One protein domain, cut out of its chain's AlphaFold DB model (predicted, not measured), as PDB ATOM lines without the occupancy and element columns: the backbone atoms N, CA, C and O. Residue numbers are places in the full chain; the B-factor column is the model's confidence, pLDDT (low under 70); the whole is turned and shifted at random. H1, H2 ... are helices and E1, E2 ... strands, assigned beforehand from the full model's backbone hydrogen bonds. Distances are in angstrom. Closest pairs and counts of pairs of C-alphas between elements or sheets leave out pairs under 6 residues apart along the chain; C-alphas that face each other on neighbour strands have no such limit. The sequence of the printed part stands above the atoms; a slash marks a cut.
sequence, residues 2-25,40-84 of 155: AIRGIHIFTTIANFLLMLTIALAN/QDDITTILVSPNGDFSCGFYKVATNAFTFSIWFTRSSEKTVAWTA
ATOM      1  N   ALA A   2      57.009  70.539 177.136       61.88
ATOM      2  CA  ALA A   2      57.034  70.293 175.682       61.88
ATOM      3  C   ALA A   2      58.259  69.508 175.151       61.88
ATOM      4  O   ALA A   2      58.101  68.578 174.368       61.88
ATOM      5  N   ILE A   3      59.474  69.814 175.625       67.06
ATOM      6  CA  ILE A   3      60.725  69.196 175.126       67.06
ATOM      7  C   ILE A   3      60.809  67.693 175.460       67.06
ATOM      8  O   ILE A   3      61.304  66.898 174.665       67.06
ATOM      9  N   ARG A   4      60.256  67.273 176.609       67.94
ATOM     10  CA  ARG A   4      60.181  65.853 176.997       67.94
ATOM     11  C   ARG A   4      59.202  65.065 176.120       67.94
ATOM     12  O   ARG A   4      59.488  63.921 175.793       67.94
ATOM     13  N   GLY A   5      58.095  65.683 175.703       69.38
ATOM     14  CA  GLY A   5      57.126  65.064 174.793       69.38
ATOM     15  C   GLY A   5      57.698  64.815 173.394       69.38
ATOM     16  O   GLY A   5      57.469  63.755 172.820       69.38
ATOM     17  N   ILE A   6      58.515  65.744 172.886       75.31
ATOM     18  CA  ILE A   6      59.175  65.626 171.571       75.31
ATOM     19  C   ILE A   6      60.196  64.477 171.557       75.31
ATOM     20  O   ILE A   6      60.249  63.700 170.602       75.31
ATOM     21  N   HIS A   7      60.975  64.316 172.631       71.06
ATOM     22  CA  HIS A   7      61.924  63.202 172.754       71.06
ATOM     23  C   HIS A   7      61.236  61.834 172.816       71.06
ATOM     24  O   HIS A   7      61.717  60.882 172.217       71.06
ATOM     25  N   ILE A   8      60.101  61.731 173.512       81.62
ATOM     26  CA  ILE A   8      59.335  60.479 173.599       81.62
ATOM     27  C   ILE A   8      58.710  60.133 172.242       81.62
ATOM     28  O   ILE A   8      58.726  58.981 171.820       81.62
ATOM     29  N   PHE A   9      58.191  61.130 171.527       82.69
ATOM     30  CA  PHE A   9      57.608  60.911 170.206       82.69
ATOM     31  C   PHE A   9      58.651  60.428 169.186       82.69
ATOM     32  O   PHE A   9      58.399  59.491 168.433       82.69
ATOM     33  N   THR A  10      59.848  61.020 169.198       82.19
ATOM     34  CA  THR A  10      60.941  60.643 168.285       82.19
ATOM     35  C   THR A  10      61.519  59.259 168.585       82.19
ATOM     36  O   THR A  10      61.797  58.508 167.652       82.19
ATOM     37  N   THR A  11      61.648  58.867 169.858       86.38
ATOM     38  CA  THR A  11      62.096  57.508 170.208       86.38
ATOM     39  C   THR A  11      61.069  56.447 169.823       86.38
ATOM     40  O   THR A  11      61.454  55.409 169.289       86.38
ATOM     41  N   ILE A  12      59.774  56.716 170.021       90.62
ATOM     42  CA  ILE A  12      58.693  55.815 169.594       90.62
ATOM     43  C   ILE A  12      58.667  55.689 168.067       90.62
ATOM     44  O   ILE A  12      58.597  54.576 167.556       90.62
ATOM     45  N   ALA A  13      58.778  56.799 167.332       89.69
ATOM     46  CA  ALA A  13      58.801  56.778 165.870       89.69
ATOM     47  C   ALA A  13      59.991  55.974 165.320       89.69
ATOM     48  O   ALA A  13      59.808  55.143 164.433       89.69
ATOM     49  N   ASN A  14      61.189  56.149 165.887       82.69
ATOM     50  CA  ASN A  14      62.370  55.376 165.496       82.69
ATOM     51  C   ASN A  14      62.240  53.894 165.863       82.69
ATOM     52  O   ASN A  14      62.634  53.039 165.080       82.69
ATOM     53  N   PHE A  15      61.664  53.569 167.023       84.75
ATOM     54  CA  PHE A  15      61.413  52.180 167.404       84.75
ATOM     55  C   PHE A  15      60.413  51.503 166.457       84.75
ATOM     56  O   PHE A  15      60.663  50.391 165.997       84.75
ATOM     57  N   LEU A  16      59.323  52.192 166.104       83.88
ATOM     58  CA  LEU A  16      58.348  51.707 165.125       83.88
ATOM     59  C   LEU A  16      58.972  51.549 163.733       83.88
ATOM     60  O   LEU A  16      58.698  50.558 163.063       83.88
ATOM     61  N   LEU A  17      59.848  52.471 163.326       80.06
ATOM     62  CA  LEU A  17      60.594  52.383 162.069       80.06
ATOM     63  C   LEU A  17      61.568  51.192 162.054       80.06
ATOM     64  O   LEU A  17      61.687  50.497 161.051       80.06
ATOM     65  N   MET A  18      62.242  50.910 163.168       76.56
ATOM     66  CA  MET A  18      63.114  49.734 163.280       76.56
ATOM     67  C   MET A  18      62.310  48.428 163.305       76.56
ATOM     68  O   MET A  18      62.743  47.430 162.729       76.56
ATOM     69  N   LEU A  19      61.123  48.432 163.921       76.12
ATOM     70  CA  LEU A  19      60.221  47.281 163.962       76.12
ATOM     71  C   LEU A  19      59.651  46.944 162.574       76.12
ATOM     72  O   LEU A  19      59.553  45.766 162.230       76.12
ATOM     73  N   THR A  20      59.324  47.946 161.752       65.62
ATOM     74  CA  THR A  20      58.867  47.718 160.371       65.62
ATOM     75  C   THR A  20      59.985  47.199 159.475       65.62
ATOM     76  O   THR A  20      59.734  46.295 158.683       65.62
ATOM     77  N   ILE A  21      61.222  47.686 159.632       63.41
ATOM     78  CA  ILE A  21      62.391  47.155 158.909       63.41
ATOM     79  C   ILE A  21      62.663  45.696 159.311       63.41
ATOM     80  O   ILE A  21      62.919  44.862 158.445       63.41
ATOM     81  N   ALA A  22      62.552  45.362 160.601       61.81
ATOM     82  CA  ALA A  22      62.738  43.995 161.088       61.81
ATOM     83  C   ALA A  22      61.676  43.018 160.545       61.81
ATOM     84  O   ALA A  22      62.020  41.904 160.157       61.81
ATOM     85  N   LEU A  23      60.408  43.441 160.469       60.41
ATOM     86  CA  LEU A  23      59.308  42.640 159.906       60.41
ATOM     87  C   LEU A  23      59.341  42.559 158.371       60.41
ATOM     88  O   LEU A  23      58.839  41.594 157.797       60.41
ATOM     89  N   ALA A  24      59.920  43.555 157.696       57.41
ATOM     90  CA  ALA A  24      60.067  43.569 156.242       57.41
ATOM     91  C   ALA A  24      61.205  42.664 155.740       57.41
ATOM     92  O   ALA A  24      61.227  42.325 154.559       57.41
ATOM     93  N   ASN A  25      62.131  42.250 156.615       54.53
ATOM     94  CA  ASN A  25      63.305  41.460 156.232       54.53
ATOM     95  C   ASN A  25      63.039  39.945 156.106       54.53
ATOM     96  O   ASN A  25      63.978  39.153 156.002       54.53
ATOM     97  N   GLN A  40      75.274  29.349 138.746       60.41
ATOM     98  CA  GLN A  40      75.956  30.571 138.309       60.41
ATOM     99  C   GLN A  40      77.287  30.778 139.042       60.41
ATOM    100  O   GLN A  40      78.200  31.301 138.425       60.41
ATOM    101  N   ASP A  41      77.413  30.327 140.299       56.41
ATOM    102  CA  ASP A  41      78.619  30.471 141.127       56.41
ATOM    103  C   ASP A  41      78.630  29.476 142.304       56.41
ATOM    104  O   ASP A  41      77.618  28.848 142.626       56.41
ATOM    105  N   ASP A  42      79.784  29.362 142.967       56.50
ATOM    106  CA  ASP A  42      80.170  28.261 143.859       56.50
ATOM    107  C   ASP A  42      79.248  27.978 145.058       56.50
ATOM    108  O   ASP A  42      79.381  26.906 145.647       56.50
ATOM    109  N   ILE A  43      78.299  28.849 145.431       57.72
ATOM    110  CA  ILE A  43      77.354  28.536 146.519       57.72
ATOM    111  C   ILE A  43      76.032  29.328 146.479       57.72
ATOM    112  O   ILE A  43      75.604  29.888 147.497       57.72
ATOM    113  N   THR A  44      75.364  29.401 145.326       65.56
ATOM    114  CA  THR A  44      74.083  30.122 145.218       65.56
ATOM    115  C   THR A  44      72.970  29.403 145.996       65.56
ATOM    116  O   THR A  44      72.411  28.407 145.528       65.56
ATOM    117  N   THR A  45      72.638  29.909 147.191       64.94
ATOM    118  CA  THR A  45      71.392  29.572 147.895       64.94
ATOM    119  C   THR A  45      70.220  30.034 147.034       64.94
ATOM    120  O   THR A  45      70.122  31.216 146.718       64.94
ATOM    121  N   ILE A  46      69.346  29.107 146.650       75.38
ATOM    122  CA  ILE A  46      68.196  29.377 145.781       75.38
ATOM    123  C   ILE A  46      66.957  29.664 146.631       75.38
ATOM    124  O   ILE A  46      66.230  30.620 146.369       75.38
ATOM    125  N   LEU A  47      66.718  28.844 147.658       83.62
ATOM    126  CA  LEU A  47      65.592  28.998 148.575       83.62
ATOM    127  C   LEU A  47      66.027  28.837 150.027       83.62
ATOM    128  O   LEU A  47      66.977  28.113 150.328       83.62
ATOM    129  N   VAL A  48      65.267  29.467 150.917       85.31
ATOM    130  CA  VAL A  48      65.356  29.343 152.371       85.31
ATOM    131  C   VAL A  48      63.972  28.967 152.897       85.31
ATOM    132  O   VAL A  48      62.951  29.495 152.453       85.31
ATOM    133  N   SER A  49      63.910  28.016 153.824       85.69
ATOM    134  CA  SER A  49      62.653  27.631 154.456       85.69
ATOM    135  C   SER A  49      62.083  28.797 155.282       85.69
ATOM    136  O   SER A  49      62.854  29.583 155.829       85.69
ATOM    137  N   PRO A  50      60.751  28.910 155.452       82.81
ATOM    138  CA  PRO A  50      60.145  30.031 156.184       82.81
ATOM    139  C   PRO A  50      60.639  30.203 157.631       82.81
ATOM    140  O   PRO A  50      60.694  31.312 158.139       82.81
ATOM    141  N   ASN A  51      61.024  29.114 158.302       82.56
ATOM    142  CA  ASN A  51      61.611  29.143 159.650       82.56
ATOM    143  C   ASN A  51      63.120  29.466 159.668       82.56
ATOM    144  O   ASN A  51      63.715  29.584 160.738       82.56
ATOM    145  N   GLY A  52      63.756  29.571 158.501       82.81
ATOM    146  CA  GLY A  52      65.179  29.858 158.355       82.81
ATOM    147  C   GLY A  52      66.117  28.701 158.699       82.81
ATOM    148  O   GLY A  52      67.328  28.902 158.695       82.81
ATOM    149  N   ASP A  53      65.610  27.500 158.989       87.50
ATOM    150  CA  ASP A  53      66.451  26.370 159.410       87.50
ATOM    151  C   ASP A  53      67.137  25.669 158.231       87.50
ATOM    152  O   ASP A  53      68.275  25.212 158.359       87.50
ATOM    153  N   PHE A  54      66.481  25.641 157.069       87.88
ATOM    154  CA  PHE A  54      66.964  24.960 155.875       87.88
ATOM    155  C   PHE A  54      67.141  25.923 154.712       87.88
ATOM    156  O   PHE A  54      66.376  26.867 154.524       87.88
ATOM    157  N   SER A  55      68.144  25.641 153.899       87.75
ATOM    158  CA  SER A  55      68.408  26.302 152.629       87.75
ATOM    159  C   SER A  55      68.606  25.235 151.562       87.75
ATOM    160  O   SER A  55      69.071  24.137 151.872       87.75
ATOM    161  N   CYS A  56      68.269  25.528 150.310       87.06
ATOM    162  CA  CYS A  56      68.566  24.626 149.204       87.06
ATOM    163  C   CYS A  56      69.105  25.359 147.981       87.06
ATOM    164  O   CYS A  56      68.894  26.563 147.798       87.06
ATOM    165  N   GLY A  57      69.834  24.624 147.148       86.06
ATOM    166  CA  GLY A  57      70.453  25.155 145.946       86.06
ATOM    167  C   GLY A  57      71.442  24.197 145.298       86.06
ATOM    168  O   GLY A  57      71.515  23.024 145.662       86.06
ATOM    169  N   PHE A  58      72.206  24.707 144.331       85.25
ATOM    170  CA  PHE A  58      73.280  23.948 143.695       85.25
ATOM    171  C   PHE A  58      74.527  23.954 144.581       85.25
ATOM    172  O   PHE A  58      75.118  24.999 144.849       85.25
ATOM    173  N   TYR A  59      74.922  22.769 145.029       78.56
ATOM    174  CA  TYR A  59      76.113  22.516 145.818       78.56
ATOM    175  C   TYR A  59      77.230  21.998 144.911       78.56
ATOM    176  O   TYR A  59      77.063  20.996 144.209       78.56
ATOM    177  N   LYS A  60      78.378  22.680 144.909       80.25
ATOM    178  CA  LYS A  60      79.542  22.283 144.113       80.25
ATOM    179  C   LYS A  60      80.230  21.075 144.744       80.25
ATOM    180  O   LYS A  60      80.711  21.143 145.870       80.25
ATOM    181  N   VAL A  61      80.302  19.977 143.998       77.44
ATOM    182  CA  VAL A  61      80.965  18.731 144.422       77.44
ATOM    183  C   VAL A  61      82.320  18.518 143.743       77.44
ATOM    184  O   VAL A  61      83.131  17.746 144.246       77.44
ATOM    185  N   ALA A  62      82.593  19.198 142.622       79.25
ATOM    186  CA  ALA A  62      83.903  19.201 141.957       79.25
ATOM    187  C   ALA A  62      84.092  20.456 141.083       79.25
ATOM    188  O   ALA A  62      83.203  21.299 140.999       79.25
ATOM    189  N   THR A  63      85.233  20.562 140.388       77.56
ATOM    190  CA  THR A  63      85.646  21.736 139.593       77.56
ATOM    191  C   THR A  63      84.573  22.264 138.634       77.56
ATOM    192  O   THR A  63      84.506  23.470 138.459       77.56
ATOM    193  N   ASN A  64      83.697  21.410 138.092       78.31
ATOM    194  CA  ASN A  64      82.546  21.791 137.256       78.31
ATOM    195  C   ASN A  64      81.339  20.864 137.478       78.31
ATOM    196  O   ASN A  64      80.585  20.573 136.553       78.31
ATOM    197  N   ALA A  65      81.201  20.317 138.685       74.38
ATOM    198  CA  ALA A  65      80.112  19.405 139.008       74.38
ATOM    199  C   ALA A  65      79.313  19.972 140.171       74.38
ATOM    200  O   ALA A  65      79.872  20.268 141.229       74.38
ATOM    201  N   PHE A  66      78.006  20.090 139.962       81.75
ATOM    202  CA  PHE A  66      77.057  20.593 140.939       81.75
ATOM    203  C   PHE A  66      75.954  19.559 141.137       81.75
ATOM    204  O   PHE A  66      75.551  18.885 140.190       81.75
ATOM    205  N   THR A  67      75.456  19.446 142.359       80.75
ATOM    206  CA  THR A  67      74.254  18.671 142.677       80.75
ATOM    207  C   THR A  67      73.270  19.552 143.425       80.75
ATOM    208  O   THR A  67      73.668  20.508 144.087       80.75
ATOM    209  N   PHE A  68      71.978  19.274 143.304       85.44
ATOM    210  CA  PHE A  68      70.991  19.971 144.112       85.44
ATOM    211  C   PHE A  68      71.009  19.410 145.536       85.44
ATOM    212  O   PHE A  68      70.892  18.196 145.735       85.44
ATOM    213  N   SER A  69      71.127  20.284 146.531       86.25
ATOM    214  CA  SER A  69      71.213  19.886 147.936       86.25
ATOM    215  C   SER A  69      70.360  20.771 148.831       86.25
ATOM    216  O   SER A  69      70.039  21.911 148.497       86.25
ATOM    217  N   ILE A  70      70.028  20.226 149.999       89.62
ATOM    218  CA  ILE A  70      69.387  20.905 151.122       89.62
ATOM    219  C   ILE A  70      70.385  20.880 152.285       89.62
ATOM    220  O   ILE A  70      70.930  19.822 152.606       89.62
ATOM    221  N   TRP A  71      70.629  22.017 152.927       89.62
ATOM    222  CA  TRP A  71      71.560  22.155 154.051       89.62
ATOM    223  C   TRP A  71      70.971  22.993 155.184       89.62
ATOM    224  O   TRP A  71      70.003  23.732 154.996       89.62
ATOM    225  N   PHE A  72      71.576  22.892 156.367       88.50
ATOM    226  CA  PHE A  72      71.226  23.739 157.507       88.50
ATOM    227  C   PHE A  72      71.759  25.159 157.305       88.50
ATOM    228  O   PHE A  72      72.971  25.366 157.197       88.50
ATOM    229  N   THR A  73      70.868  26.151 157.296       84.19
ATOM    230  CA  THR A  73      71.208  27.558 157.011       84.19
ATOM    231  C   THR A  73      72.204  28.137 158.015       84.19
ATOM    232  O   THR A  73      73.084  28.908 157.643       84.19
ATOM    233  N   ARG A  74      72.075  27.769 159.296       82.19
ATOM    234  CA  ARG A  74      72.881  28.318 160.403       82.19
ATOM    235  C   ARG A  74      74.219  27.600 160.625       82.19
ATOM    236  O   ARG A  74      74.922  27.922 161.578       82.19
ATOM    237  N   SER A  75      74.573  26.628 159.784       79.94
ATOM    238  CA  SER A  75      75.865  25.940 159.874       79.94
ATOM    239  C   SER A  75      76.954  26.732 159.144       79.94
ATOM    240  O   SER A  75      76.763  27.129 157.995       79.94
ATOM    241  N   SER A  76      78.114  26.915 159.784       70.06
ATOM    242  CA  SER A  76      79.269  27.613 159.199       70.06
ATOM    243  C   SER A  76      79.820  26.921 157.951       70.06
ATOM    244  O   SER A  76      80.372  27.590 157.083       70.06
ATOM    245  N   GLU A  77      79.628  25.605 157.834       73.81
ATOM    246  CA  GLU A  77      80.079  24.803 156.688       73.81
ATOM    247  C   GLU A  77      78.925  24.338 155.785       73.81
ATOM    248  O   GLU A  77      79.107  23.427 154.983       73.81
ATOM    249  N   LYS A  78      77.724  24.934 155.903       69.62
ATOM    250  CA  LYS A  78      76.528  24.527 155.132       69.62
ATOM    251  C   LYS A  78      76.316  23.009 155.165       69.62
ATOM    252  O   LYS A  78      76.165  22.366 154.128       69.62
ATOM    253  N   THR A  79      76.315  22.437 156.371       81.88
ATOM    254  CA  THR A  79      76.150  20.992 156.586       81.88
ATOM    255  C   THR A  79      74.949  20.462 155.805       81.88
ATOM    256  O   THR A  79      73.804  20.835 156.080       81.88
ATOM    257  N   VAL A  80      75.227  19.605 154.822       81.81
ATOM    258  CA  VAL A  80      74.224  19.035 153.922       81.81
ATOM    259  C   VAL A  80      73.320  18.096 154.715       81.81
ATOM    260  O   VAL A  80      73.777  17.106 155.278       81.81
ATOM    261  N   ALA A  81      72.031  18.419 154.755       82.69
ATOM    262  CA  ALA A  81      70.997  17.562 155.319       82.69
ATOM    263  C   ALA A  81      70.585  16.479 154.313       82.69
ATOM    264  O   ALA A  81      70.300  15.346 154.692       82.69
ATOM    265  N   TRP A  82      70.566  16.827 153.024       83.69
ATOM    266  CA  TRP A  82      70.236  15.909 151.940       83.69
ATOM    267  C   TRP A  82      70.831  16.383 150.613       83.69
ATOM    268  O   TRP A  82      70.923  17.582 150.357       83.69
ATOM    269  N   THR A  83      71.182  15.448 149.733       80.31
ATOM    270  CA  THR A  83      71.603  15.763 148.368       80.31
ATOM    271  C   THR A  83      70.915  14.855 147.367       80.31
ATOM    272  O   THR A  83      70.734  13.663 147.627       80.31
ATOM    273  N   ALA A  84      70.587  15.396 146.196       77.12
ATOM    274  CA  ALA A  84      70.159  14.589 145.070       77.12
ATOM    275  C   ALA A  84      71.320  13.663 144.678       77.12
ATOM    276  O   ALA A  84      72.406  14.122 144.309       77.12
TER     277      ALA A  84
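Overview. This is residues 2 to 25 and 40 to 84 of the 155 residues of an uncharacterized protein of Leersia perrieri (UniProt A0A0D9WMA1). A long helix, H1, stands free beyond one end of a small twisted sheet of four strands. The 69 printed residues run H1, E1, E2, E3, E4; the sheet, in that strand order, is a meander, each strand the antiparallel neighbour of the one before. The class is mixed, and the whole is an extended rod, 67 by 21 by 18 A, with a radius of gyration of the C-alphas of 20.7 A.

Along the chain. H1, residues 2 to 24, runs 33.2 A from C-alpha 2 at (57.034, 70.293, 175.682). E1 is residues 45 to 48, 7.5 A; E2, 54 to 62, 22.7 A; E3, 65 to 72, 21.0 A; E4, 80 to 83, 7.0 A, ending at (71.603, 15.763, 148.368).

Arrangement. H1 is not on the sheet; its O i to N i+4 pairs are all within hydrogen-bond range. Three hairpins follow, with N and O within that range: E1 and E2 at N 46 and O 56, 2.8 A; E2 and E3 at N 59 and O 67, 2.8 A; E3 and E4 at N 70 and O 82, 2.8 A.

Size, cuts and confidence. Residues 26 to 39 are cut out, with C-alphas 25 and 40 24.5 A apart. No link printed whole is long. pLDDT is under 70 at residues 2 to 5, 20 to 25, 40 to 45 and 78.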